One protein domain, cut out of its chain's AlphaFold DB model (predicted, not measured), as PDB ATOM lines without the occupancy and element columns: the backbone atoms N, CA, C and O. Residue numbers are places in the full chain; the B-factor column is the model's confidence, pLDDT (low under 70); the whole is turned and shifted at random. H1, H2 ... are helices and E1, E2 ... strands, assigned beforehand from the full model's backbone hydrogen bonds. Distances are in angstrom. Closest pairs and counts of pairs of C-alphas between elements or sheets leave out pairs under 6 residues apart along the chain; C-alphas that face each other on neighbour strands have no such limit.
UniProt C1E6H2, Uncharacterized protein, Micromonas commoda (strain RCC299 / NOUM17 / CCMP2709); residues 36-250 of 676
ATOM      1  N   LYS A  36     173.311 155.664 121.064       84.12
ATOM      2  CA  LYS A  36     173.745 154.597 121.984       84.12
ATOM      3  C   LYS A  36     174.840 153.714 121.369       84.12
ATOM      4  O   LYS A  36     174.834 153.475 120.159       84.12
ATOM      5  N   HIS A  37     175.683 153.115 122.212       93.38
ATOM      6  CA  HIS A  37     176.599 152.032 121.828       93.38
ATOM      7  C   HIS A  37     175.848 150.867 121.139       93.38
ATOM      8  O   HIS A  37     174.728 150.562 121.557       93.38
ATOM      9  N   PRO A  38     176.420 150.163 120.138       92.69
ATOM     10  CA  PRO A  38     175.738 149.058 119.449       92.69
ATOM     11  C   PRO A  38     175.172 147.979 120.385       92.69
ATOM     12  O   PRO A  38     174.022 147.574 120.228       92.69
ATOM     13  N   ASP A  39     175.917 147.586 121.423       93.69
ATOM     14  CA  ASP A  39     175.430 146.644 122.446       93.69
ATOM     15  C   ASP A  39     174.193 147.162 123.189       93.69
ATOM     16  O   ASP A  39     173.277 146.402 123.492       93.69
ATOM     17  N   ALA A  40     174.142 148.465 123.471       92.38
ATOM     18  CA  ALA A  40     173.024 149.105 124.153       92.38
ATOM     19  C   ALA A  40     171.792 149.243 123.254       92.38
ATOM     20  O   ALA A  40     170.668 149.230 123.758       92.38
ATOM     21  N   GLN A  41     171.983 149.327 121.935       89.12
ATOM     22  CA  GLN A  41     170.899 149.189 120.960       89.12
ATOM     23  C   GLN A  41     170.377 147.743 120.938       89.12
ATOM     24  O   GLN A  41     169.171 147.539 121.008       89.12
ATOM     25  N   ALA A  42     171.269 146.747 120.927       90.81
ATOM     26  CA  ALA A  42     170.905 145.327 120.920       90.81
ATOM     27  C   ALA A  42     170.272 144.833 122.241       90.81
ATOM     28  O   ALA A  42     169.477 143.895 122.224       90.81
ATOM     29  N   ALA A  43     170.618 145.447 123.376       90.56
ATOM     30  CA  ALA A  43     170.094 145.100 124.699       90.56
ATOM     31  C   ALA A  43     168.820 145.874 125.098       90.56
ATOM     32  O   ALA A  43     168.120 145.439 126.012       90.56
ATOM     33  N   SER A  44     168.509 147.006 124.451       83.62
ATOM     34  CA  SER A  44     167.276 147.766 124.721       83.62
ATOM     35  C   SER A  44     166.084 147.132 123.982       83.62
ATOM     36  O   SER A  44     166.090 147.138 122.750       83.62
ATOM     37  N   PRO A  45     165.038 146.630 124.664       85.38
ATOM     38  CA  PRO A  45     163.828 146.166 123.985       85.38
ATOM     39  C   PRO A  45     163.043 147.341 123.374       85.38
ATOM     40  O   PRO A  45     163.052 148.450 123.912       85.38
ATOM     41  N   GLU A  46     162.320 147.101 122.274       89.81
ATOM     42  CA  GLU A  46     161.366 148.087 121.742       89.81
ATOM     43  C   GLU A  46     160.232 148.357 122.745       89.81
ATOM     44  O   GLU A  46     159.793 147.459 123.470       89.81
ATOM     45  N   TRP A  47     159.741 149.596 122.771       91.00
ATOM     46  CA  TRP A  47     158.660 150.053 123.645       91.00
ATOM     47  C   TRP A  47     157.862 151.181 122.981       91.00
ATOM     48  O   TRP A  47     158.379 151.900 122.116       91.00
ATOM     49  N   THR A  48     156.614 151.353 123.414       90.62
ATOM     50  CA  THR A  48     155.756 152.506 123.093       90.62
ATOM     51  C   THR A  48     155.118 153.055 124.367       90.62
ATOM     52  O   THR A  48     154.889 152.313 125.317       90.62
ATOM     53  N   LEU A  49     154.850 154.363 124.413       87.06
ATOM     54  CA  LEU A  49     154.403 155.059 125.627       87.06
ATOM     55  C   LEU A  49     153.106 154.489 126.239       87.06
ATOM     56  O   LEU A  49     152.946 154.511 127.456       87.06
ATOM     57  N   ASP A  50     152.217 153.962 125.399       86.19
ATOM     58  CA  ASP A  50     150.917 153.402 125.788       86.19
ATOM     59  C   ASP A  50     150.961 151.881 126.084       86.19
ATOM     60  O   ASP A  50     149.918 151.237 126.199       86.19
ATOM     61  N   GLU A  51     152.152 151.273 126.188       88.94
ATOM     62  CA  GLU A  51     152.312 149.831 126.431       88.94
ATOM     63  C   GLU A  51     151.873 149.410 127.852       88.94
ATOM     64  O   GLU A  51     152.324 149.949 128.867       88.94
ATOM     65  N   GLU A  52     151.010 148.389 127.946       88.88
ATOM     66  CA  GLU A  52     150.472 147.909 129.225       88.88
ATOM     67  C   GLU A  52     151.568 147.321 130.132       88.88
ATOM     68  O   GLU A  52     152.107 146.238 129.882       88.88
ATOM     69  N   GLY A  53     151.827 148.000 131.252       89.50
ATOM     70  CA  GLY A  53     152.867 147.626 132.211       89.50
ATOM     71  C   GLY A  53     154.188 148.371 132.010       89.50
ATOM     72  O   GLY A  53     155.155 148.050 132.705       89.50
ATOM     73  N   LEU A  54     154.245 149.359 131.110       92.44
ATOM     74  CA  LEU A  54     155.339 150.324 131.057       92.44
ATOM     75  C   LEU A  54     155.321 151.237 132.291       92.44
ATOM     76  O   LEU A  54     154.276 151.737 132.715       92.44
ATOM     77  N   GLY A  55     156.505 151.509 132.827       93.88
ATOM     78  CA  GLY A  55     156.746 152.554 133.810       93.88
ATOM     79  C   GLY A  55     158.150 153.135 133.690       93.88
ATOM     80  O   GLY A  55     158.779 153.087 132.629       93.88
ATOM     81  N   THR A  56     158.659 153.698 134.779       94.69
ATOM     82  CA  THR A  56     160.024 154.225 134.861       94.69
ATOM     83  C   THR A  56     160.727 153.705 136.108       94.69
ATOM     84  O   THR A  56     160.089 153.234 137.052       94.69
ATOM     85  N   TRP A  57     162.050 153.840 136.150       95.50
ATOM     86  CA  TRP A  57     162.822 153.588 137.365       95.50
ATOM     87  C   TRP A  57     162.320 154.412 138.568       95.50
ATOM     88  O   TRP A  57     162.377 153.943 139.701       95.50
ATOM     89  N   GLU A  58     161.754 155.603 138.347       93.62
ATOM     90  CA  GLU A  58     161.150 156.409 139.415       93.62
ATOM     91  C   GLU A  58     159.823 155.795 139.913       93.62
ATOM     92  O   GLU A  58     159.615 155.682 141.120       93.62
ATOM     93  N   THR A  59     158.929 155.367 139.008       93.06
ATOM     94  CA  THR A  59     157.540 154.981 139.349       93.06
ATOM     95  C   THR A  59     157.331 153.524 139.755       93.06
ATOM     96  O   THR A  59     156.336 153.241 140.423       93.06
ATOM     97  N   CYS A  60     158.220 152.613 139.359       93.69
ATOM     98  CA  CYS A  60     158.105 151.173 139.606       93.69
ATOM     99  C   CYS A  60     158.931 150.744 140.822       93.69
ATOM    100  O   CYS A  60     160.082 151.151 140.941       93.69
ATOM    101  N   ASP A  61     158.408 149.881 141.694       91.88
ATOM    102  CA  ASP A  61     159.174 149.273 142.797       91.88
ATOM    103  C   ASP A  61     159.875 147.981 142.354       91.88
ATOM    104  O   ASP A  61     160.974 147.660 142.819       91.88
ATOM    105  N   THR A  62     159.252 147.263 141.412       93.44
ATOM    106  CA  THR A  62     159.839 146.105 140.727       93.44
ATOM    107  C   THR A  62     159.642 146.177 139.215       93.44
ATOM    108  O   THR A  62     158.628 146.703 138.751       93.44
ATOM    109  N   CYS A  63     160.586 145.619 138.453       94.69
ATOM    110  CA  CYS A  63     160.534 145.584 136.995       94.69
ATOM    111  C   CYS A  63     161.054 144.272 136.395       94.69
ATOM    112  O   CYS A  63     162.056 143.745 136.873       94.69
ATOM    113  N   GLU A  64     160.431 143.776 135.322       94.75
ATOM    114  CA  GLU A  64     160.957 142.625 134.567       94.75
ATOM    115  C   GLU A  64     162.100 143.030 133.613       94.75
ATOM    116  O   GLU A  64     163.097 142.315 133.506       94.75
ATOM    117  N   GLN A  65     161.987 144.185 132.939       94.56
ATOM    118  CA  GLN A  65     162.943 144.657 131.926       94.56
ATOM    119  C   GLN A  65     163.363 146.124 132.139       94.56
ATOM    120  O   GLN A  65     162.547 147.045 132.071       94.56
ATOM    121  N   CYS A  66     164.664 146.355 132.342       94.88
ATOM    122  CA  CYS A  66     165.262 147.697 132.347       94.88
ATOM    123  C   CYS A  66     165.446 148.228 130.918       94.88
ATOM    124  O   CYS A  66     165.856 147.476 130.035       94.88
ATOM    125  N   ILE A  67     165.227 149.527 130.705       94.50
ATOM    126  CA  ILE A  67     165.435 150.203 129.419       94.50
ATOM    127  C   ILE A  67     166.264 151.477 129.639       94.50
ATOM    128  O   ILE A  67     165.986 152.274 130.536       94.50
ATOM    129  N   LEU A  68     167.286 151.663 128.799       94.00
ATOM    130  CA  LEU A  68     168.240 152.785 128.865       94.00
ATOM    131  C   LEU A  68     167.680 154.117 128.346       94.00
ATOM    132  O   LEU A  68     168.328 155.152 128.467       94.00
ATOM    133  N   ASP A  69     166.505 154.098 127.720       91.75
ATOM    134  CA  ASP A  69     165.869 155.301 127.195       91.75
ATOM    135  C   ASP A  69     165.372 156.193 128.337       91.75
ATOM    136  O   ASP A  69     164.619 155.713 129.192       91.75
ATOM    137  N   PRO A  70     165.732 157.489 128.370       90.19
ATOM    138  CA  PRO A  70     165.110 158.430 129.287       90.19
ATOM    139  C   PRO A  70     163.637 158.628 128.915       90.19
ATOM    140  O   PRO A  70     163.264 158.573 127.741       90.19
ATOM    141  N   LEU A  71     162.800 158.923 129.910       88.69
ATOM    142  CA  LEU A  71     161.434 159.378 129.657       88.69
ATOM    143  C   LEU A  71     161.472 160.687 128.831       88.69
ATOM    144  O   LEU A  71     162.171 161.617 129.244       88.69
ATOM    145  N   PRO A  72     160.730 160.803 127.710       86.25
ATOM    146  CA  PRO A  72     160.742 162.017 126.897       86.25
ATOM    147  C   PRO A  72     160.291 163.265 127.672       86.25
ATOM    148  O   PRO A  72     159.375 163.220 128.497       86.25
ATOM    149  N   ALA A  73     160.931 164.403 127.397       83.56
ATOM    150  CA  ALA A  73     160.688 165.646 128.125       83.56
ATOM    151  C   ALA A  73     159.220 166.110 128.015       83.56
ATOM    152  O   ALA A  73     158.642 166.150 126.933       83.56
ATOM    153  N   GLY A  74     158.622 166.482 129.152       82.38
ATOM    154  CA  GLY A  74     157.222 166.919 129.239       82.38
ATOM    155  C   GLY A  74     156.190 165.788 129.356       82.38
ATOM    156  O   GLY A  74     155.043 166.059 129.712       82.38
ATOM    157  N   VAL A  75     156.578 164.528 129.132       86.06
ATOM    158  CA  VAL A  75     155.710 163.364 129.360       86.06
ATOM    159  C   VAL A  75     155.600 163.083 130.864       86.06
ATOM    160  O   VAL A  75     156.579 163.175 131.605       86.06
ATOM    161  N   LYS A  76     154.400 162.731 131.344       85.31
ATOM    162  CA  LYS A  76     154.214 162.275 132.732       85.31
ATOM    163  C   LYS A  76     154.749 160.843 132.875       85.31
ATOM    164  O   LYS A  76     154.373 160.014 132.051       85.31
ATOM    165  N   PRO A  77     155.557 160.520 133.905       85.81
ATOM    166  CA  PRO A  77     156.049 159.161 134.122       85.81
ATOM    167  C   PRO A  77     154.906 158.132 134.161       85.81
ATOM    168  O   PRO A  77     154.031 158.258 135.026       85.81
ATOM    169  N   PRO A  78     154.887 157.123 133.266       85.06
ATOM    170  CA  PRO A  78     153.889 156.066 133.320       85.06
ATOM    171  C   PRO A  78     153.989 155.308 134.646       85.06
ATOM    172  O   PRO A  78     155.082 155.073 135.172       85.06
ATOM    173  N   ARG A  79     152.839 154.955 135.216       82.62
ATOM    174  CA  ARG A  79     152.732 154.200 136.465       82.62
ATOM    175  C   ARG A  79     151.587 153.198 136.317       82.62
ATOM    176  O   ARG A  79     150.434 153.632 136.327       82.62
ATOM    177  N   PRO A  80     151.873 151.894 136.171       80.88
ATOM    178  CA  PRO A  80     150.840 150.868 136.158       80.88
ATOM    179  C   PRO A  80     150.024 150.880 137.454       80.88
ATOM    180  O   PRO A  80     150.518 151.274 138.516       80.88
ATOM    181  N   ASN A  81     148.779 150.410 137.375       67.31
ATOM    182  CA  ASN A  81     147.987 150.139 138.572       67.31
ATOM    183  C   ASN A  81     148.692 149.051 139.404       67.31
ATOM    184  O   ASN A  81     149.137 148.044 138.854       67.31
ATOM    185  N   GLY A  82     148.822 149.271 140.715       56.09
ATOM    186  CA  GLY A  82     149.493 148.332 141.619       56.09
ATOM    187  C   GLY A  82     148.774 146.980 141.699       56.09
ATOM    188  O   GLY A  82     147.553 146.918 141.563       56.09
ATOM    189  N   GLY A  83     149.538 145.911 141.945       57.06
ATOM    190  CA  GLY A  83     149.022 144.538 141.987       57.06
ATOM    191  C   GLY A  83     149.422 143.679 140.783       57.06
ATOM    192  O   GLY A  83     148.568 143.197 140.043       57.06
ATOM    193  N   GLY A  84     150.727 143.426 140.623       49.56
ATOM    194  CA  GLY A  84     151.190 142.274 139.838       49.56
ATOM    195  C   GLY A  84     150.772 140.941 140.497       49.56
ATOM    196  O   GLY A  84     150.389 140.941 141.672       49.56
ATOM    197  N   PRO A  85     150.843 139.793 139.793       42.03
ATOM    198  CA  PRO A  85     150.300 138.527 140.292       42.03
ATOM    199  C   PRO A  85     150.882 138.086 141.652       42.03
ATOM    200  O   PRO A  85     151.999 137.577 141.738       42.03
ATOM    201  N   GLY A  86     150.092 138.244 142.721       51.28
ATOM    202  CA  GLY A  86     150.358 137.664 144.043       51.28
ATOM    203  C   GLY A  86     151.268 138.453 144.997       51.28
ATOM    204  O   GLY A  86     151.929 137.820 145.819       51.28
ATOM    205  N   ARG A  87     151.334 139.795 144.926       53.66
ATOM    206  CA  ARG A  87     152.088 140.636 145.892       53.66
ATOM    207  C   ARG A  87     151.299 141.859 146.393       53.66
ATOM    208  O   ARG A  87     150.213 142.145 145.897       53.66
ATOM    209  N   ASP A  88     151.835 142.524 147.422       58.03
ATOM    210  CA  ASP A  88     151.154 143.529 148.257       58.03
ATOM    211  C   ASP A  88     150.480 144.697 147.501       58.03
ATOM    212  O   ASP A  88     151.079 145.246 146.571       58.03
ATOM    213  N   PRO A  89     149.310 145.193 147.970       56.38
ATOM    214  CA  PRO A  89     148.574 146.297 147.333       56.38
ATOM    215  C   PRO A  89     149.325 147.634 147.209       56.38
ATOM    216  O   PRO A  89     148.872 148.522 146.490       56.38
ATOM    217  N   GLY A  90     150.432 147.811 147.939       69.75
ATOM    218  CA  GLY A  90     151.241 149.034 147.916       69.75
ATOM    219  C   GLY A  90     152.379 149.047 146.889       69.75
ATOM    220  O   GLY A  90     152.982 150.099 146.701       69.75
ATOM    221  N   VAL A  91     152.690 147.912 146.250       81.25
ATOM    222  CA  VAL A  91     153.897 147.741 145.422       81.25
ATOM    223  C   VAL A  91     153.573 147.918 143.936       81.25
ATOM    224  O   VAL A  91     152.719 147.220 143.381       81.25
ATOM    225  N   VAL A  92     154.286 148.824 143.263       89.44
ATOM    226  CA  VAL A  92     154.178 149.015 141.811       89.44
ATOM    227  C   VAL A  92     155.065 147.999 141.094       89.44
ATOM    228  O   VAL A  92     156.284 147.966 141.279       89.44
ATOM    229  N   HIS A  93     154.453 147.184 140.242       90.75
ATOM    230  CA  HIS A  93     155.141 146.224 139.388       90.75
ATOM    231  C   HIS A  93     154.984 146.617 137.916       90.75
ATOM    232  O   HIS A  93     153.902 147.023 137.492       90.75
ATOM    233  N   CYS A  94     156.068 146.495 137.152       93.31
ATOM    234  CA  CYS A  94     156.156 146.918 135.760       93.31
ATOM    235  C   CYS A  94     156.817 145.830 134.902       93.31
ATOM    236  O   CYS A  94     157.771 145.182 135.330       93.31
ATOM    237  N   LYS A  95     156.362 145.667 133.658       93.50
ATOM    238  CA  LYS A  95     157.016 144.785 132.677       93.50
ATOM    239  C   LYS A  95     158.279 145.451 132.119       93.50
ATOM    240  O   LYS A  95     159.316 144.813 131.986       93.50
ATOM    241  N   LYS A  96     158.207 146.758 131.842       94.69
ATOM    242  CA  LYS A  96     159.289 147.566 131.257       94.69
ATOM    243  C   LYS A  96     159.474 148.874 132.019       94.69
ATOM    244  O   LYS A  96     158.485 149.503 132.390       94.69
ATOM    245  N   CYS A  97     160.720 149.307 132.205       95.38
ATOM    246  CA  CYS A  97     161.047 150.527 132.943       95.38
ATOM    247  C   CYS A  97     162.053 151.410 132.206       95.38
ATOM    248  O   CYS A  97     163.213 151.035 132.050       95.38
ATOM    249  N   LEU A  98     161.612 152.609 131.818       94.88
ATOM    250  CA  LEU A  98     162.461 153.661 131.251       94.88
ATOM    251  C   LEU A  98     163.363 154.311 132.316       94.88
ATOM    252  O   LEU A  98     163.009 154.369 133.499       94.88
ATOM    253  N   GLY A  99     164.487 154.882 131.883       93.25
ATOM    254  CA  GLY A  99     165.394 155.672 132.720       93.25
ATOM    255  C   GLY A  99     166.404 154.868 133.546       93.25
ATOM    256  O   GLY A  99     166.872 155.374 134.566       93.25
ATOM    257  N   CYS A 100     166.743 153.641 133.141       95.88
ATOM    258  CA  CYS A 100     167.862 152.906 133.739       95.88
ATOM    259  C   CYS A 100     169.213 153.476 133.262       95.88
ATOM    260  O   CYS A 100     169.358 153.779 132.079       95.88
ATOM    261  N   SER A 101     170.227 153.560 134.134       96.31
ATOM    262  CA  SER A 101     171.607 153.886 133.713       96.31
ATOM    263  C   SER A 101     172.345 152.674 133.132       96.31
ATOM    264  O   SER A 101     173.182 152.809 132.239       96.31
ATOM    265  N   VAL A 102     171.989 151.470 133.589       97.00
ATOM    266  CA  VAL A 102     172.557 150.195 133.132       97.00
ATOM    267  C   VAL A 102     171.482 149.104 133.114       97.00
ATOM    268  O   VAL A 102     170.676 149.002 134.041       97.00
ATOM    269  N   ILE A 103     171.465 148.265 132.075       97.00
ATOM    270  CA  ILE A 103     170.679 147.020 132.046       97.00
ATOM    271  C   ILE A 103     171.529 145.927 132.692       97.00
ATOM    272  O   ILE A 103     172.595 145.601 132.174       97.00
ATOM    273  N   LEU A 104     171.081 145.371 133.818       96.31
ATOM    274  CA  LEU A 104     171.793 144.304 134.524       96.31
ATOM    275  C   LEU A 104     171.362 142.919 134.034       96.31
ATOM    276  O   LEU A 104     170.188 142.669 133.769       96.31
ATOM    277  N   THR A 105     172.312 141.985 133.986       93.56
ATOM    278  CA  THR A 105     172.092 140.568 133.670       93.56
ATOM    279  C   THR A 105     172.952 139.661 134.557       93.56
ATOM    280  O   THR A 105     174.084 139.992 134.927       93.56
ATOM    281  N   ARG A 106     172.416 138.488 134.918       89.25
ATOM    282  CA  ARG A 106     173.170 137.450 135.637       89.25
ATOM    283  C   ARG A 106     174.260 136.867 134.730       89.25
ATOM    284  O   ARG A 106     174.081 136.759 133.516       89.25
ATOM    285  N   MET A 107     175.387 136.464 135.315       87.69
ATOM    286  CA  MET A 107     176.408 135.721 134.574       87.69
ATOM    287  C   MET A 107     175.878 134.337 134.175       87.69
ATOM    288  O   MET A 107     175.238 133.660 134.976       87.69
ATOM    289  N   LYS A 108     176.160 133.917 132.937       85.81
ATOM    290  CA  LYS A 108     175.909 132.545 132.468       85.81
ATOM    291  C   LYS A 108     176.893 131.585 133.139       85.81
ATOM    292  O   LYS A 108     178.010 131.989 133.436       85.81
ATOM    293  N   GLU A 109     176.506 130.324 133.322       86.00
ATOM    294  CA  GLU A 109     177.381 129.284 133.899       86.00
ATOM    295  C   GLU A 109     178.487 128.819 132.932       86.00
ATOM    296  O   GLU A 109     179.542 128.349 133.361       86.00
ATOM    297  N   SER A 110     178.265 128.979 131.624       90.75
ATOM    298  CA  SER A 110     179.221 128.673 130.559       90.75
ATOM    299  C   SER A 110     179.202 129.721 129.444       90.75
ATOM    300  O   SER A 110     178.284 130.542 129.332       90.75
ATOM    301  N   GLN A 111     180.233 129.680 128.602       89.88
ATOM    302  CA  GLN A 111     180.321 130.434 127.353       89.88
ATOM    303  C   GLN A 111     181.149 129.662 126.304       89.88
ATOM    304  O   GLN A 111     182.056 128.918 126.683       89.88
ATOM    305  N   PRO A 112     180.873 129.824 124.998       91.44
ATOM    306  CA  PRO A 112     181.639 129.167 123.941       91.44
ATOM    307  C   PRO A 112     183.031 129.790 123.773       91.44
ATOM    308  O   PRO A 112     183.151 131.013 123.728       91.44
ATOM    309  N   MET A 113     184.059 128.956 123.591       91.31
ATOM    310  CA  MET A 113     185.388 129.365 123.110       91.31
ATOM    311  C   MET A 113     185.691 128.634 121.796       91.31
ATOM    312  O   MET A 113     185.998 127.436 121.772       91.31
ATOM    313  N   LYS A 114     185.579 129.345 120.672       89.62
ATOM    314  CA  LYS A 114     185.704 128.808 119.309       89.62
ATOM    315  C   LYS A 114     187.125 128.359 118.988       89.62
ATOM    316  O   LYS A 114     187.279 127.354 118.301       89.62
ATOM    317  N   ALA A 115     188.148 129.044 119.505       85.62
ATOM    318  CA  ALA A 115     189.557 128.718 119.271       85.62
ATOM    319  C   ALA A 115     189.937 127.304 119.750       85.62
ATOM    320  O   ALA A 115     190.820 126.670 119.176       85.62
ATOM    321  N   ILE A 116     189.235 126.800 120.770       86.75
ATOM    322  CA  ILE A 116     189.394 125.449 121.331       86.75
ATOM    323  C   ILE A 116     188.201 124.526 121.022       86.75
ATOM    324  O   ILE A 116     188.290 123.312 121.203       86.75
ATOM    325  N   GLY A 117     187.101 125.065 120.490       85.44
ATOM    326  CA  GLY A 117     185.936 124.304 120.033       85.44
ATOM    327  C   GLY A 117     185.173 123.592 121.153       85.44
ATOM    328  O   GLY A 117     184.662 122.495 120.924       85.44
ATOM    329  N   LYS A 118     185.133 124.184 122.354       86.94
ATOM    330  CA  LYS A 118     184.369 123.707 123.519       86.94
ATOM    331  C   LYS A 118     183.718 124.885 124.251       86.94
ATOM    332  O   LYS A 118     184.273 125.985 124.279       86.94
ATOM    333  N   ASP A 119     182.561 124.641 124.857       91.75
ATOM    334  CA  ASP A 119     182.023 125.530 125.887       91.75
ATOM    335  C   ASP A 119     182.882 125.394 127.146       91.75
ATOM    336  O   ASP A 119     183.245 124.286 127.551       91.75
ATOM    337  N   VAL A 120     183.206 126.524 127.767       90.69
ATOM    338  CA  VAL A 120     183.999 126.596 128.995       90.69
ATOM    339  C   VAL A 120     183.174 127.179 130.131       90.69
ATOM    340  O   VAL A 120     182.265 127.986 129.920       90.69
ATOM    341  N   LYS A 121     183.495 126.761 131.355       90.38
ATOM    342  CA  LYS A 121     182.850 127.242 132.576       90.38
ATOM    343  C   LYS A 121     183.181 128.717 132.820       90.38
ATOM    344  O   LYS A 121     184.337 129.117 132.734       90.38
ATOM    345  N   VAL A 122     182.182 129.495 133.220       86.44
ATOM    346  CA  VAL A 122     182.373 130.824 133.811       86.44
ATOM    347  C   VAL A 122     182.411 130.666 135.331       86.44
ATOM    348  O   VAL A 122     181.554 130.011 135.927       86.44
ATOM    349  N   PHE A 123     183.420 131.244 135.979       82.81
ATOM    350  CA  PHE A 123     183.519 131.252 137.437       82.81
ATOM    351  C   PHE A 123     182.798 132.481 138.004       82.81
ATOM    352  O   PHE A 123     182.998 133.597 137.538       82.81
ATOM    353  N   SER A 124     181.949 132.278 139.013       67.50
ATOM    354  CA  SER A 124     181.110 133.327 139.611       67.50
ATOM    355  C   SER A 124     181.741 134.052 140.810       67.50
ATOM    356  O   SER A 124     181.071 134.884 141.422       67.50
ATOM    357  N   GLY A 125     183.010 133.753 141.115       66.88
ATOM    358  CA  GLY A 125     183.766 134.270 142.259       66.88
ATOM    359  C   GLY A 125     183.476 133.527 143.569       66.88
ATOM    360  O   GLY A 125     182.331 133.206 143.885       66.88
ATOM    361  N   ALA A 126     184.518 133.265 144.365       60.78
ATOM    362  CA  ALA A 126     184.369 132.668 145.699       60.78
ATOM    363  C   ALA A 126     183.944 133.697 146.765       60.78
ATOM    364  O   ALA A 126     183.292 133.339 147.744       60.78
ATOM    365  N   SER A 127     184.274 134.977 146.556       65.44
ATOM    366  CA  SER A 127     184.046 136.070 147.510       65.44
ATOM    367  C   SER A 127     182.572 136.322 147.836       65.44
ATOM    368  O   SER A 127     182.277 136.850 148.899       65.44
ATOM    369  N   GLY A 128     181.637 135.947 146.956       70.94
ATOM    370  CA  GLY A 128     180.194 136.118 147.167       70.94
ATOM    371  C   GLY A 128     179.672 137.548 147.000       70.94
ATOM    372  O   GLY A 128     178.472 137.767 147.170       70.94
ATOM    373  N   ALA A 129     180.538 138.503 146.645       86.31
ATOM    374  CA  ALA A 129     180.127 139.830 146.199       86.31
ATOM    375  C   ALA A 129     179.207 139.716 144.971       86.31
ATOM    376  O   ALA A 129     179.320 138.778 144.175       86.31
ATOM    377  N   ALA A 130     178.295 140.670 144.798       91.12
ATOM    378  CA  ALA A 130     177.437 140.695 143.623       91.12
ATOM    379  C   ALA A 130     178.281 141.057 142.399       91.12
ATOM    380  O   ALA A 130     178.873 142.129 142.384       91.12
ATOM    381  N   VAL A 131     178.326 140.183 141.390       91.81
ATOM    382  CA  VAL A 131     179.007 140.411 140.106       91.81
ATOM    383  C   VAL A 131     178.020 140.118 138.980       91.81
ATOM    384  O   VAL A 131     177.548 138.988 138.828       91.81
ATOM    385  N   MET A 132     177.700 141.137 138.190       92.62
ATOM    386  CA  MET A 132     176.717 141.072 137.104       92.62
ATOM    387  C   MET A 132     177.320 141.611 135.807       92.62
ATOM    388  O   MET A 132     178.199 142.473 135.835       92.62
ATOM    389  N   LYS A 133     176.825 141.128 134.663       94.00
ATOM    390  CA  LYS A 133     177.085 141.773 133.370       94.00
ATOM    391  C   LYS A 133     176.115 142.942 133.220       94.00
ATOM    392  O   LYS A 133     174.923 142.783 133.477       94.00
ATOM    393  N   GLY A 134     176.622 144.101 132.829       95.75
ATOM    394  CA  GLY A 134     175.838 145.304 132.578       95.75
ATOM    395  C   GLY A 134     175.899 145.715 131.109       95.75
ATOM    396  O   GLY A 134     176.863 145.399 130.416       95.75
ATOM    397  N   VAL A 135     174.899 146.462 130.647       97.19
ATOM    398  CA  VAL A 135     174.969 147.213 129.387       97.19
ATOM    399  C   VAL A 135     174.596 148.670 129.648       97.19
ATOM    400  O   VAL A 135     173.502 148.945 130.140       97.19
ATOM    401  N   THR A 136     175.507 149.594 129.343       96.12
ATOM    402  CA  THR A 136     175.344 151.052 129.517       96.12
ATOM    403  C   THR A 136     175.120 151.739 128.174       96.12
ATOM    404  O   THR A 136     175.609 151.264 127.149       96.12
ATOM    405  N   ALA A 137     174.420 152.877 128.162       92.88
ATOM    406  CA  ALA A 137     174.116 153.600 126.922       92.88
ATOM    407  C   ALA A 137     175.372 154.069 126.160       92.88
ATOM    408  O   ALA A 137     175.378 154.042 124.929       92.88
ATOM    409  N   GLU A 138     176.422 154.467 126.884       92.00
ATOM    410  CA  GLU A 138     177.646 155.051 126.318       92.00
ATOM    411  C   GLU A 138     178.738 154.012 126.021       92.00
ATOM    412  O   GLU A 138     179.320 154.033 124.939       92.00
ATOM    413  N   ARG A 139     179.010 153.090 126.960       93.31
ATOM    414  CA  ARG A 139     180.143 152.145 126.880       93.31
ATOM    415  C   ARG A 139     179.755 150.733 126.437       93.31
ATOM    416  O   ARG A 139     180.632 149.905 126.235       93.31
ATOM    417  N   GLY A 140     178.461 150.434 126.303       95.44
ATOM    418  CA  GLY A 140     178.007 149.092 125.944       95.44
ATOM    419  C   GLY A 140     178.211 148.078 127.063       95.44
ATOM    420  O   GLY A 140     177.877 148.365 128.217       95.44
ATOM    421  N   ASN A 141     178.703 146.886 126.707       96.25
ATOM    422  CA  ASN A 141     178.960 145.802 127.657       96.25
ATOM    423  C   ASN A 141     179.990 146.199 128.731       96.25
ATOM    424  O   ASN A 141     181.093 146.641 128.426       96.25
ATOM    425  N   VAL A 142     179.645 145.953 129.993       96.62
ATOM    426  CA  VAL A 142     180.487 146.162 131.180       96.62
ATOM    427  C   VAL A 142     180.291 145.010 132.171       96.62
ATOM    428  O   VAL A 142     179.337 144.235 132.064       96.62
ATOM    429  N   PHE A 143     181.140 144.922 133.190       95.00
ATOM    430  CA  PHE A 143     180.800 144.228 134.435       95.00
ATOM    431  C   PHE A 143     180.535 145.244 135.546       95.00
ATOM    432  O   PHE A 143     181.135 146.316 135.560       95.00
ATOM    433  N   VAL A 144     179.665 144.893 136.497       95.06
ATOM    434  CA  VAL A 144     179.460 145.660 137.735       95.06
ATOM    435  C   VAL A 144     179.647 144.779 138.967       95.06
ATOM    436  O   VAL A 144     179.288 143.596 138.946       95.06
ATOM    437  N   LYS A 145     180.183 145.365 140.042       93.69
ATOM    438  CA  LYS A 145     180.462 144.712 141.325       93.69
ATOM    439  C   LYS A 145     179.934 145.530 142.503       93.69
ATOM    440  O   LYS A 145     180.100 146.753 142.543       93.69
ATOM    441  N   ALA A 146     179.316 144.851 143.468       92.88
ATOM    442  CA  ALA A 146     178.809 145.456 144.699       92.88
ATOM    443  C   ALA A 146     179.019 144.548 145.924       92.88
ATOM    444  O   ALA A 146     178.807 143.334 145.867       92.88
ATOM    445  N   TRP A 147     179.389 145.164 147.051       91.38
ATOM    446  CA  TRP A 147     179.651 144.509 148.346       91.38
ATOM    447  C   TRP A 147     178.557 144.767 149.395       91.38
ATOM    448  O   TRP A 147     178.564 144.173 150.475       91.38
ATOM    449  N   CYS A 148     177.624 145.664 149.077       91.50
ATOM    450  CA  CYS A 148     176.471 146.063 149.877       91.50
ATOM    451  C   CYS A 148     175.452 146.807 148.985       91.50
ATOM    452  O   CYS A 148     175.692 147.003 147.793       91.50
ATOM    453  N   GLY A 149     174.301 147.197 149.541       90.06
ATOM    454  CA  GLY A 149     173.307 148.069 148.892       90.06
ATOM    455  C   GLY A 149     172.240 147.366 148.039       90.06
ATOM    456  O   GLY A 149     171.305 148.022 147.577       90.06
ATOM    457  N   LEU A 150     172.322 146.043 147.846       92.12
ATOM    458  CA  LEU A 150     171.298 145.282 147.117       92.12
ATOM    459  C   LEU A 150     170.178 144.796 148.043       92.12
ATOM    460  O   LEU A 150     170.420 144.203 149.089       92.12
ATOM    461  N   LYS A 151     168.930 145.049 147.643       91.31
ATOM    462  CA  LYS A 151     167.717 144.765 148.425       91.31
ATOM    463  C   LYS A 151     167.168 143.361 148.122       91.31
ATOM    464  O   LYS A 151     167.508 142.756 147.111       91.31
ATOM    465  N   GLY A 152     166.298 142.856 149.003       89.31
ATOM    466  CA  GLY A 152     165.547 141.610 148.788       89.31
ATOM    467  C   GLY A 152     166.389 140.335 148.758       89.31
ATOM    468  O   GLY A 152     166.179 139.488 147.901       89.31
ATOM    469  N   ASN A 153     167.336 140.202 149.690       90.44
ATOM    470  CA  ASN A 153     168.155 139.000 149.882       90.44
ATOM    471  C   ASN A 153     168.996 138.563 148.665       90.44
ATOM    472  O   ASN A 153     169.269 137.371 148.529       90.44
ATOM    473  N   TYR A 154     169.439 139.485 147.798       91.50
ATOM    474  CA  TYR A 154     170.276 139.141 146.638       91.50
ATOM    475  C   TYR A 154     171.460 138.247 147.033       91.50
ATOM    476  O   TYR A 154     172.262 138.606 147.895       91.50
ATOM    477  N   ARG A 155     171.613 137.110 146.348       88.94
ATOM    478  CA  ARG A 155     172.778 136.218 146.451       88.94
ATOM    479  C   ARG A 155     173.460 136.118 145.097       88.94
ATOM    480  O   ARG A 155     172.777 136.049 144.073       88.94
ATOM    481  N   GLN A 156     174.790 136.038 145.079       87.62
ATOM    482  CA  GLN A 156     175.537 135.851 143.832       87.62
ATOM    483  C   GLN A 156     175.292 134.464 143.212       87.62
ATOM    484  O   GLN A 156     175.021 134.361 142.019       87.62
ATOM    485  N   THR A 157     175.293 133.415 144.036       83.88
ATOM    486  CA  THR A 157     174.792 132.069 143.719       83.88
ATOM    487  C   THR A 157     173.931 131.561 144.885       83.88
ATOM    488  O   THR A 157     174.070 132.078 145.997       83.88
ATOM    489  N   PRO A 158     173.108 130.505 144.716       82.69
ATOM    490  CA  PRO A 158     172.321 129.926 145.812       82.69
ATOM    491  C   PRO A 158     173.136 129.451 147.030       82.69
ATOM    492  O   PRO A 158     172.565 129.248 148.097       82.69
ATOM    493  N   ARG A 159     174.461 129.270 146.892       80.94
ATOM    494  CA  ARG A 159     175.362 128.877 147.990       80.94
ATOM    495  C   ARG A 159     175.896 130.058 148.805       80.94
ATOM    496  O   ARG A 159     176.422 129.838 149.890       80.94
ATOM    497  N   ASN A 160     175.807 131.289 148.299       85.25
ATOM    498  CA  ASN A 160     176.306 132.463 149.012       85.25
ATOM    499  C   ASN A 160     175.284 132.958 150.049       85.25
ATOM    500  O   ASN A 160     174.066 132.807 149.893       85.25
ATOM    501  N   HIS A 161     175.786 133.610 151.096       86.06
ATOM    502  CA  HIS A 161     174.958 134.442 151.967       86.06
ATOM    503  C   HIS A 161     174.382 135.638 151.178       86.06
ATOM    504  O   HIS A 161     174.946 136.006 150.141       86.06
ATOM    505  N   PRO A 162     173.265 136.239 151.625       89.00
ATOM    506  CA  PRO A 162     172.749 137.456 151.011       89.00
ATOM    507  C   PRO A 162     173.743 138.616 151.123       89.00
ATOM    508  O   PRO A 162     174.436 138.748 152.132       89.00
ATOM    509  N   LEU A 163     173.770 139.485 150.113       89.81
ATOM    510  CA  LEU A 163     174.492 140.753 150.171       89.81
ATOM    511  C   LEU A 163     173.869 141.655 151.260       89.81
ATOM    512  O   LEU A 163     172.638 141.728 151.337       89.81
ATOM    513  N   PRO A 164     174.663 142.381 152.071       89.19
ATOM    514  CA  PRO A 164     174.131 143.387 152.987       89.19
ATOM    515  C   PRO A 164     173.284 144.432 152.250       89.19
ATOM    516  O   PRO A 164     173.728 145.027 151.266       89.19
ATOM    517  N   THR A 165     172.066 144.692 152.732       88.81
ATOM    518  CA  THR A 165     171.131 145.631 152.079       88.81
ATOM    519  C   THR A 165     171.522 147.101 152.242       88.81
ATOM    520  O   THR A 165     170.968 147.967 151.564       88.81
ATOM    521  N   LYS A 166     172.500 147.374 153.110       87.75
ATOM    522  CA  LYS A 166     173.163 148.661 153.326       87.75
ATOM    523  C   LYS A 166     174.668 148.457 153.455       87.75
ATOM    524  O   LYS A 166     175.122 147.362 153.782       87.75
ATOM    525  N   CYS A 167     175.417 149.522 153.214       87.62
ATOM    526  CA  CYS A 167     176.802 149.643 153.650       87.62
ATOM    527  C   CYS A 167     176.778 150.197 155.086       87.62
ATOM    528  O   CYS A 167     175.899 150.990 155.422       87.62
ATOM    529  N   GLU A 168     177.650 149.710 155.970       86.81
ATOM    530  CA  GLU A 168     177.520 149.934 157.425       86.81
ATOM    531  C   GLU A 168     178.740 150.619 158.052       86.81
ATOM    532  O   GLU A 168     178.760 150.884 159.259       86.81
ATOM    533  N   HIS A 169     179.801 150.840 157.276       86.38
ATOM    534  CA  HIS A 169     181.104 151.278 157.787       86.38
ATOM    535  C   HIS A 169     181.634 152.524 157.066       86.38
ATOM    536  O   HIS A 169     182.294 153.360 157.685       86.38
ATOM    537  N   ASP A 170     181.278 152.689 155.797       88.56
ATOM    538  CA  ASP A 170     181.489 153.871 154.968       88.56
ATOM    539  C   ASP A 170     180.244 154.124 154.089       88.56
ATOM    540  O   ASP A 170     179.286 153.351 154.113       88.56
ATOM    541  N   GLY A 171     180.251 155.226 153.340       82.81
ATOM    542  CA  GLY A 171     179.126 155.659 152.510       82.81
ATOM    543  C   GLY A 171     178.942 157.172 152.566       82.81
ATOM    544  O   GLY A 171     179.359 157.826 153.527       82.81
ATOM    545  N   GLU A 172     178.324 157.752 151.537       74.25
ATOM    546  CA  GLU A 172     177.906 159.160 151.560       74.25
ATOM    547  C   GLU A 172     176.740 159.388 152.539       74.25
ATOM    548  O   GLU A 172     176.690 160.426 153.201       74.25
ATOM    549  N   ASP A 173     175.868 158.388 152.686       79.06
ATOM    550  CA  ASP A 173     174.704 158.345 153.576       79.06
ATOM    551  C   ASP A 173     175.062 158.184 155.063       79.06
ATOM    552  O   ASP A 173     174.301 158.615 155.935       79.06
ATOM    553  N   ILE A 174     176.235 157.623 155.378       85.94
ATOM    554  CA  ILE A 174     176.737 157.536 156.755       85.94
ATOM    555  C   ILE A 174     177.286 158.907 157.203       85.94
ATOM    556  O   ILE A 174     178.151 159.466 156.518       85.94
ATOM    557  N   PRO A 175     176.877 159.458 158.366       87.69
ATOM    558  CA  PRO A 175     177.454 160.683 158.925       87.69
ATOM    559  C   PRO A 175     178.969 160.577 159.143       87.69
ATOM    560  O   PRO A 175     179.469 159.554 159.605       87.69
ATOM    561  N   SER A 176     179.720 161.650 158.877       86.06
ATOM    562  CA  SER A 176     181.193 161.642 158.952       86.06
ATOM    563  C   SER A 176     181.761 161.247 160.322       86.06
ATOM    564  O   SER A 176     182.833 160.658 160.377       86.06
ATOM    565  N   SER A 177     181.032 161.504 161.412       89.56
ATOM    566  CA  SER A 177     181.380 161.090 162.781       89.56
ATOM    567  C   SER A 177     181.134 159.604 163.088       89.56
ATOM    568  O   SER A 177     181.501 159.143 164.165       89.56
ATOM    569  N   GLN A 178     180.501 158.863 162.173       88.06
ATOM    570  CA  GLN A 178     180.178 157.436 162.302       88.06
ATOM    571  C   GLN A 178     180.944 156.557 161.296       88.06
ATOM    572  O   GLN A 178     181.031 155.344 161.493       88.06
ATOM    573  N   ARG A 179     181.523 157.155 160.242       89.38
ATOM    574  CA  ARG A 179     182.370 156.457 159.262       89.38
ATOM    575  C   ARG A 179     183.614 155.883 159.940       89.38
ATOM    576  O   ARG A 179     184.281 156.562 160.721       89.38
ATOM    577  N   ARG A 180     183.945 154.636 159.617       90.69
ATOM    578  CA  ARG A 180     185.138 153.936 160.105       90.69
ATOM    579  C   ARG A 180     186.318 154.150 159.136       90.69
ATOM    580  O   ARG A 180     186.085 154.361 157.948       90.69
ATOM    581  N   PRO A 181     187.583 154.083 159.594       89.56
ATOM    582  CA  PRO A 181     188.743 154.140 158.701       89.56
ATOM    583  C   PRO A 181     188.817 152.919 157.775       89.56
ATOM    584  O   PRO A 181     188.636 151.787 158.233       89.56
ATOM    585  N   CYS A 182     189.120 153.145 156.494       90.31
ATOM    586  CA  CYS A 182     189.277 152.082 155.501       90.31
ATOM    587  C   CYS A 182     190.271 151.006 155.956       90.31
ATOM    588  O   CYS A 182     191.291 151.303 156.576       90.31
ATOM    589  N   GLN A 183     189.975 149.751 155.628       87.50
ATOM    590  CA  GLN A 183     190.825 148.612 155.972       87.50
ATOM    591  C   GLN A 183     192.009 148.462 155.004       87.50
ATOM    592  O   GLN A 183     192.014 149.010 153.902       87.50
ATOM    593  N   LEU A 184     193.005 147.664 155.406       87.12
ATOM    594  CA  LEU A 184     194.174 147.344 154.577       87.12
ATOM    595  C   LEU A 184     193.862 146.427 153.382       87.12
ATOM    596  O   LEU A 184     194.607 146.461 152.408       87.12
ATOM    597  N   LYS A 185     192.796 145.619 153.433       84.38
ATOM    598  CA  LYS A 185     192.379 144.750 152.320       84.38
ATOM    599  C   LYS A 185     191.215 145.389 151.554       84.38
ATOM    600  O   LYS A 185     190.308 145.932 152.182       84.38
ATOM    601  N   GLY A 186     191.226 145.296 150.225       86.19
ATOM    602  CA  GLY A 186     190.080 145.646 149.388       86.19
ATOM    603  C   GLY A 186     188.991 144.564 149.375       86.19
ATOM    604  O   GLY A 186     189.159 143.453 149.881       86.19
ATOM    605  N   GLY A 187     187.850 144.891 148.770       85.75
ATOM    606  CA  GLY A 187     186.763 143.952 148.489       85.75
ATOM    607  C   GLY A 187     185.954 143.475 149.702       85.75
ATOM    608  O   GLY A 187     185.373 142.390 149.650       85.75
ATOM    609  N   ILE A 188     185.922 144.238 150.800       86.44
ATOM    610  CA  ILE A 188     185.275 143.817 152.055       86.44
ATOM    611  C   ILE A 188     183.777 144.167 152.058       86.44
ATOM    612  O   ILE A 188     183.387 145.279 151.706       86.44
ATOM    613  N   PHE A 189     182.935 143.234 152.513       85.94
ATOM    614  CA  PHE A 189     181.497 143.441 152.737       85.94
ATOM    615  C   PHE A 189     181.192 144.550 153.746       85.94
ATOM    616  O   PHE A 189     181.926 144.743 154.714       85.94
ATOM    617  N   GLY A 190     180.083 145.264 153.532       84.00
ATOM    618  CA  GLY A 190     179.679 146.397 154.374       84.00
ATOM    619  C   GLY A 190     180.507 147.674 154.163       84.00
ATOM    620  O   GLY A 190     180.153 148.707 154.736       84.00
ATOM    621  N   TRP A 191     181.547 147.606 153.322       87.62
ATOM    622  CA  TRP A 191     182.321 148.738 152.814       87.62
ATOM    623  C   TRP A 191     182.008 148.995 151.331       87.62
ATOM    624  O   TRP A 191     181.669 148.086 150.570       87.62
ATOM    625  N   SER A 192     182.148 150.247 150.917       89.19
ATOM    626  CA  SER A 192     181.727 150.801 149.633       89.19
ATOM    627  C   SER A 192     182.749 151.825 149.155       89.19
ATOM    628  O   SER A 192     183.629 151.468 148.378       89.19
ATOM    629  N   GLU A 193     182.724 153.051 149.681       91.88
ATOM    630  CA  GLU A 193     183.671 154.128 149.358       91.88
ATOM    631  C   GLU A 193     185.140 153.731 149.526       91.88
ATOM    632  O   GLU A 193     185.978 154.158 148.738       91.88
ATOM    633  N   CYS A 194     185.475 152.884 150.498       93.00
ATOM    634  CA  CYS A 194     186.822 152.352 150.667       93.00
ATOM    635  C   CYS A 194     187.198 151.345 149.567       93.00
ATOM    636  O   CYS A 194     188.323 151.396 149.074       93.00
ATOM    637  N   ASN A 195     186.270 150.483 149.132       93.56
ATOM    638  CA  ASN A 195     186.484 149.555 148.012       93.56
ATOM    639  C   ASN A 195     186.582 150.317 146.676       93.56
ATOM    640  O   ASN A 195     187.467 150.046 145.866       93.56
ATOM    641  N   PHE A 196     185.720 151.320 146.482       95.00
ATOM    642  CA  PHE A 196     185.733 152.225 145.334       95.00
ATOM    643  C   PHE A 196     187.049 153.012 145.258       95.00
ATOM    644  O   PHE A 196     187.710 153.000 144.224       95.00
ATOM    645  N   LYS A 197     187.493 153.637 146.360       94.69
ATOM    646  CA  LYS A 197     188.786 154.342 146.421       94.69
ATOM    647  C   LYS A 197     189.973 153.423 146.166       94.69
ATOM    648  O   LYS A 197     190.853 153.800 145.404       94.69
ATOM    649  N   PHE A 198     189.990 152.233 146.764       95.75
ATOM    650  CA  PHE A 198     191.048 151.243 146.552       95.75
ATOM    651  C   PHE A 198     191.219 150.926 145.058       95.75
ATOM    652  O   PHE A 198     192.321 151.027 144.519       95.75
ATOM    653  N   LEU A 199     190.118 150.594 144.375       96.25
ATOM    654  CA  LEU A 199     190.143 150.179 142.973       96.25
ATOM    655  C   LEU A 199     190.358 151.348 142.006       96.25
ATOM    656  O   LEU A 199     191.147 151.214 141.075       96.25
ATOM    657  N   ASN A 200     189.744 152.508 142.251       97.31
ATOM    658  CA  ASN A 200     189.963 153.706 141.433       97.31
ATOM    659  C   ASN A 200     191.400 154.240 141.577       97.31
ATOM    660  O   ASN A 200     191.968 154.738 140.608       97.31
ATOM    661  N   ALA A 201     192.012 154.134 142.762       97.62
ATOM    662  CA  ALA A 201     193.417 154.489 142.952       97.62
ATOM    663  C   ALA A 201     194.352 153.515 142.220       97.62
ATOM    664  O   ALA A 201     195.323 153.952 141.604       97.62
ATOM    665  N   LEU A 202     194.043 152.213 142.239       97.69
ATOM    666  CA  LEU A 202     194.783 151.201 141.483       97.69
ATOM    667  C   LEU A 202     194.646 151.395 139.961       97.69
ATOM    668  O   LEU A 202     195.631 151.238 139.249       97.69
ATOM    669  N   ASP A 203     193.471 151.793 139.465       98.06
ATOM    670  CA  ASP A 203     193.242 152.127 138.052       98.06
ATOM    671  C   ASP A 203     194.061 153.354 137.607       98.06
ATOM    672  O   ASP A 203     194.814 153.269 136.636       98.06
ATOM    673  N   LYS A 204     194.022 154.455 138.378       98.25
ATOM    674  CA  LYS A 204     194.865 155.646 138.146       98.25
ATOM    675  C   LYS A 204     196.361 155.307 138.159       98.25
ATOM    676  O   LYS A 204     197.116 155.809 137.328       98.25
ATOM    677  N   LEU A 205     196.793 154.455 139.093       98.06
ATOM    678  CA  LEU A 205     198.173 153.969 139.172       98.06
ATOM    679  C   LEU A 205     198.546 153.113 137.955       98.06
ATOM    680  O   LEU A 205     199.637 153.276 137.420       98.06
ATOM    681  N   ALA A 206     197.656 152.233 137.494       97.62
ATOM    682  CA  ALA A 206     197.874 151.411 136.306       97.62
ATOM    683  C   ALA A 206     197.949 152.251 135.020       97.62
ATOM    684  O   ALA A 206     198.736 151.931 134.128       97.62
ATOM    685  N   GLU A 207     197.163 153.328 134.923       97.56
ATOM    686  CA  GLU A 207     197.194 154.274 133.803       97.56
ATOM    687  C   GLU A 207     198.503 155.074 133.766       97.56
ATOM    688  O   GLU A 207     199.208 155.039 132.758       97.56
ATOM    689  N   ASP A 208     198.893 155.715 134.873       97.50
ATOM    690  CA  ASP A 208     200.128 156.516 134.947       97.50
ATOM    691  C   ASP A 208     201.414 155.656 134.845       97.50
ATOM    692  O   ASP A 208     202.467 156.138 134.408       97.50
ATOM    693  N   ALA A 209     201.314 154.361 135.175       97.06
ATOM    694  CA  ALA A 209     202.348 153.340 134.980       97.06
ATOM    695  C   ALA A 209     202.413 152.745 133.556       97.06
ATOM    696  O   ALA A 209     203.345 151.994 133.265       97.06
ATOM    697  N   ASN A 210     201.449 153.049 132.677       96.69
ATOM    698  CA  ASN A 210     201.272 152.427 131.354       96.69
ATOM    699  C   ASN A 210     201.074 150.888 131.396       96.69
ATOM    700  O   ASN A 210     201.557 150.147 130.537       96.69
ATOM    701  N   LEU A 211     200.357 150.395 132.412       97.12
ATOM    702  CA  LEU A 211     200.069 148.971 132.649       97.12
ATOM    703  C   LEU A 211     198.598 148.578 132.410       97.12
ATOM    704  O   LEU A 211     198.253 147.407 132.551       97.12
ATOM    705  N   THR A 212     197.735 149.503 131.982       95.62
ATOM    706  CA  THR A 212     196.315 149.235 131.654       95.62
ATOM    707  C   THR A 212     196.112 148.176 130.566       95.62
ATOM    708  O   THR A 212     195.088 147.510 130.552       95.62
ATOM    709  N   ALA A 213     197.101 147.909 129.710       94.75
ATOM    710  CA  ALA A 213     197.042 146.784 128.770       94.75
ATOM    711  C   ALA A 213     197.128 145.386 129.437       94.75
ATOM    712  O   ALA A 213     197.072 144.383 128.728       94.75
ATOM    713  N   ALA A 214     197.282 145.301 130.768       96.19
ATOM    714  CA  ALA A 214     197.203 144.056 131.537       96.19
ATOM    715  C   ALA A 214     195.877 143.869 132.302       96.19
ATOM    716  O   ALA A 214     195.538 142.735 132.622       96.19
ATOM    717  N   THR A 215     195.111 144.927 132.598       96.12
ATOM    718  CA  THR A 215     193.865 144.855 133.393       96.12
ATOM    719  C   THR A 215     192.781 145.746 132.779       96.12
ATOM    720  O   THR A 215     193.087 146.886 132.437       96.12
ATOM    721  N   PRO A 216     191.513 145.300 132.673       95.12
ATOM    722  CA  PRO A 216     190.425 146.161 132.199       95.12
ATOM    723  C   PRO A 216     190.292 147.415 133.076       95.12
ATOM    724  O   PRO A 216     190.501 147.327 134.293       95.12
ATOM    725  N   ARG A 217     189.923 148.565 132.490       96.44
ATOM    726  CA  ARG A 217     189.712 149.801 133.264       96.44
ATOM    727  C   ARG A 217     188.541 149.661 134.224       96.44
ATOM    728  O   ARG A 217     187.564 148.968 133.928       96.44
ATOM    729  N   THR A 218     188.610 150.364 135.352       96.31
ATOM    730  CA  THR A 218     187.563 150.348 136.378       96.31
ATOM    731  C   THR A 218     187.253 151.743 136.926       96.31
ATOM    732  O   THR A 218     188.134 152.580 137.087       96.31
ATOM    733  N   TRP A 219     185.969 152.005 137.181       96.75
ATOM    734  CA  TRP A 219     185.453 153.271 137.714       96.75
ATOM    735  C   TRP A 219     184.269 153.008 138.647       96.75
ATOM    736  O   TRP A 219     183.735 151.902 138.677       96.75
ATOM    737  N   THR A 220     183.812 154.013 139.393       96.56
ATOM    738  CA  THR A 220     182.572 153.915 140.184       96.56
ATOM    739  C   THR A 220     181.474 154.771 139.566       96.56
ATOM    740  O   THR A 220     181.732 155.902 139.160       96.56
ATOM    741  N   GLU A 221     180.239 154.274 139.555       95.69
ATOM    742  CA  GLU A 221     179.078 155.003 139.031       95.69
ATOM    743  C   GLU A 221     177.821 154.744 139.880       95.69
ATOM    744  O   GLU A 221     177.755 153.768 140.634       95.69
ATOM    745  N   HIS A 222     176.813 155.616 139.774       94.62
ATOM    746  CA  HIS A 222     175.539 155.459 140.477       94.62
ATOM    747  C   HIS A 222     174.539 154.647 139.641       94.62
ATOM    748  O   HIS A 222     174.079 155.074 138.580       94.62
ATOM    749  N   VAL A 223     174.151 153.474 140.138       96.06
ATOM    750  CA  VAL A 223     173.281 152.533 139.431       96.06
ATOM    751  C   VAL A 223     171.812 152.829 139.712       96.06
ATOM    752  O   VAL A 223     171.301 152.537 140.794       96.06
ATOM    753  N   LYS A 224     171.122 153.333 138.684       96.88
ATOM    754  CA  LYS A 224     169.666 153.262 138.548       96.88
ATOM    755  C   LYS A 224     169.326 152.049 137.687       96.88
ATOM    756  O   LYS A 224     169.512 152.082 136.470       96.88
ATOM    757  N   SER A 225     168.886 150.957 138.304       97.44
ATOM    758  CA  SER A 225     168.523 149.730 137.582       97.44
ATOM    759  C   SER A 225     167.508 148.883 138.363       97.44
ATOM    760  O   SER A 225     166.949 149.334 139.363       97.44
ATOM    761  N   PHE A 226     167.288 147.645 137.928       97.00
ATOM    762  CA  PHE A 226     166.562 146.601 138.650       97.00
ATOM    763  C   PHE A 226     167.401 145.312 138.646       97.00
ATOM    764  O   PHE A 226     168.161 145.066 137.708       97.00
ATOM    765  N   ILE A 227     167.286 144.488 139.692       95.88
ATOM    766  CA  ILE A 227     167.914 143.157 139.732       95.88
ATOM    767  C   ILE A 227     167.388 142.322 138.549       95.88
ATOM    768  O   ILE A 227     166.181 142.358 138.303       95.88
ATOM    769  N   PRO A 228     168.230 141.552 137.830       93.56
ATOM    770  CA  PRO A 228     167.789 140.808 136.650       93.56
ATOM    771  C   PRO A 228     166.595 139.891 136.950       93.56
ATOM    772  O   PRO A 228     166.581 139.199 137.970       93.56
ATOM    773  N   TRP A 229     165.597 139.855 136.063       92.19
ATOM    774  CA  TRP A 229     164.443 138.982 136.254       92.19
ATOM    775  C   TRP A 229     164.789 137.524 135.930       92.19
ATOM    776  O   TRP A 229     164.868 137.129 134.767       92.19
ATOM    777  N   GLN A 230     164.991 136.716 136.970       87.88
ATOM    778  CA  GLN A 230     165.223 135.277 136.864       87.88
ATOM    779  C   GLN A 230     164.251 134.520 137.773       87.88
ATOM    780  O   GLN A 230     164.079 134.859 138.942       87.88
ATOM    781  N   GLU A 231     163.619 133.467 137.250       86.12
ATOM    782  CA  GLU A 231     162.753 132.617 138.069       86.12
ATOM    783  C   GLU A 231     163.549 131.830 139.117       86.12
ATOM    784  O   GLU A 231     164.644 131.331 138.853       86.12
ATOM    785  N   GLY A 232     162.985 131.745 140.323       83.12
ATOM    786  CA  GLY A 232     163.645 131.183 141.506       83.12
ATOM    787  C   GLY A 232     164.547 132.152 142.288       83.12
ATOM    788  O   GLY A 232     164.983 131.792 143.377       83.12
ATOM    789  N   ASP A 233     164.804 133.370 141.795       86.69
ATOM    790  CA  ASP A 233     165.552 134.397 142.536       86.69
ATOM    791  C   ASP A 233     164.607 135.231 143.428       86.69
ATOM    792  O   ASP A 233     163.665 135.860 142.940       86.69
ATOM    793  N   GLU A 234     164.857 135.247 144.745       88.75
ATOM    794  CA  GLU A 234     164.123 136.077 145.719       88.75
ATOM    795  C   GLU A 234     164.192 137.569 145.360       88.75
ATOM    796  O   GLU A 234     163.206 138.297 145.522       88.75
ATOM    797  N   ALA A 235     165.337 138.008 144.829       92.06
ATOM    798  CA  ALA A 235     165.630 139.405 144.546       92.06
ATOM    799  C   ALA A 235     165.115 139.882 143.175       92.06
ATOM    800  O   ALA A 235     165.281 141.062 142.849       92.06
ATOM    801  N   LYS A 236     164.521 138.994 142.360       93.31
ATOM    802  CA  LYS A 236     164.215 139.261 140.944       93.31
ATOM    803  C   LYS A 236     163.424 140.558 140.749       93.31
ATOM    804  O   LYS A 236     162.410 140.803 141.407       93.31
ATOM    805  N   GLY A 237     163.906 141.398 139.837       94.62
ATOM    806  CA  GLY A 237     163.264 142.651 139.461       94.62
ATOM    807  C   GLY A 237     163.253 143.757 140.509       94.62
ATOM    808  O   GLY A 237     162.591 144.756 140.269       94.62
ATOM    809  N   ILE A 238     163.908 143.636 141.668       94.94
ATOM    810  CA  ILE A 238     163.855 144.675 142.717       94.94
ATOM    811  C   ILE A 238     164.677 145.912 142.325       94.94
ATOM    812  O   ILE A 238     165.772 145.778 141.777       94.94
ATOM    813  N   LYS A 239     164.171 147.121 142.624       95.44
ATOM    814  CA  LYS A 239     164.859 148.392 142.330       95.44
ATOM    815  C   LYS A 239     166.257 148.464 142.953       95.44
ATOM    816  O   LYS A 239     166.423 148.360 144.172       95.44
ATOM    817  N   VAL A 240     167.237 148.740 142.098       95.88
ATOM    818  CA  VAL A 240     168.622 149.068 142.442       95.88
ATOM    819  C   VAL A 240     168.787 150.584 142.414       95.88
ATOM    820  O   VAL A 240     168.390 151.238 141.448       95.88
ATOM    821  N   ASP A 241     169.347 151.110 143.500       93.81
ATOM    822  CA  ASP A 241     169.498 152.536 143.791       93.81
ATOM    823  C   ASP A 241     170.728 152.713 144.698       93.81
ATOM    824  O   ASP A 241     170.602 152.777 145.923       93.81
ATOM    825  N   THR A 242     171.928 152.571 144.126       92.06
ATOM    826  CA  THR A 242     173.197 152.571 144.881       92.06
ATOM    827  C   THR A 242     174.414 152.747 143.964       92.06
ATOM    828  O   THR A 242     174.319 152.523 142.757       92.06
ATOM    829  N   ARG A 243     175.582 153.111 144.512       93.56
ATOM    830  CA  ARG A 243     176.850 153.130 143.761       93.56
ATOM    831  C   ARG A 243     177.412 151.715 143.588       93.56
ATOM    832  O   ARG A 243     177.299 150.882 144.483       93.56
ATOM    833  N   MET A 244     178.035 151.447 142.443       95.44
ATOM    834  CA  MET A 244     178.731 150.186 142.153       95.44
ATOM    835  C   MET A 244     180.067 150.446 141.470       95.44
ATOM    836  O   MET A 244     180.236 151.471 140.806       95.44
ATOM    837  N   GLN A 245     180.987 149.489 141.590       96.50
ATOM    838  CA  GLN A 245     182.207 149.493 140.798       96.50
ATOM    839  C   GLN A 245     181.921 148.876 139.427       96.50
ATOM    840  O   GLN A 245     181.347 147.793 139.339       96.50
ATOM    841  N   PHE A 246     182.319 149.566 138.369       97.69
ATOM    842  CA  PHE A 246     182.214 149.158 136.976       97.69
ATOM    843  C   PHE A 246     183.581 148.727 136.447       97.69
ATOM    844  O   PHE A 246     184.615 149.222 136.896       97.69
ATOM    845  N   TYR A 247     183.578 147.823 135.473       96.75
ATOM    846  CA  TYR A 247     184.775 147.335 134.796       96.75
ATOM    847  C   TYR A 247     184.496 147.193 133.301       96.75
ATOM    848  O   TYR A 247     183.404 146.778 132.895       96.75
ATOM    849  N   GLU A 248     185.509 147.466 132.487       95.56
ATOM    850  CA  GLU A 248     185.560 146.994 131.105       95.56
ATOM    851  C   GLU A 248     185.544 145.455 131.039       95.56
ATOM    852  O   GLU A 248     185.843 144.748 132.008       95.56
ATOM    853  N   VAL A 249     185.170 144.909 129.883       92.81
ATOM    854  CA  VAL A 249     185.077 143.458 129.686       92.81
ATOM    855  C   VAL A 249     186.465 142.851 129.482       92.81
ATOM    856  O   VAL A 249     187.101 143.061 128.453       92.81
ATOM    857  N   ALA A 250     186.897 142.004 130.419       92.56
ATOM    858  CA  ALA A 250     187.939 141.021 130.138       92.56
ATOM    859  C   ALA A 250     187.409 140.007 129.108       92.56
ATOM    860  O   ALA A 250     186.516 139.211 129.406       92.56
TER     861      ALA A 250
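What this domain is: This is residues 36 to 250 of the 676 residues of an uncharacterized protein of Micromonas commoda (strain RCC299 / NOUM17 / CCMP2709) (UniProt C1E6H2). Amid little regular structure, a curled antiparallel sheet, E4 E7 E8 E10 E9, folds into two leaves hinged at E8 and makes a sandwich with the parallel sheet E1 E3 E2. H1 and H2 pack on the larger sheet; residues 113 to 118, by hairpin E5 and E6, stick out. The 215 printed residues, 80 in named elements, are mixed in class and compact, with radius of gyration of the C-alphas 18.4 A, spanning 54 by 52 by 38 A.

Where its parts are: H1, residues 38-43, begins at C-alpha (175.738, 149.058, 119.449). Then come E1 54-56, E2 62-66, E3 93-98, E4 102-105, E5 110-113, E6 118-121, E7 130-136, E8 140-146, H2 193-208, E9 218-226 and E10 239-247, ending at (184.775, 147.335, 134.796).

How they stand to each other: N 134 and O 142, across E7 and E8, are 2.8 A apart. H2 runs along E9, its height over the sheet 8.2 A. The closest C-alphas of E2 and E9, Cys 63 and Phe 226, are 6.3 A apart.

The domain as a whole: The printed part has no cut; residues 81-90 and 124-127 have pLDDT under 70. Links E2-E3, E8-H2 and E9-E10 are long.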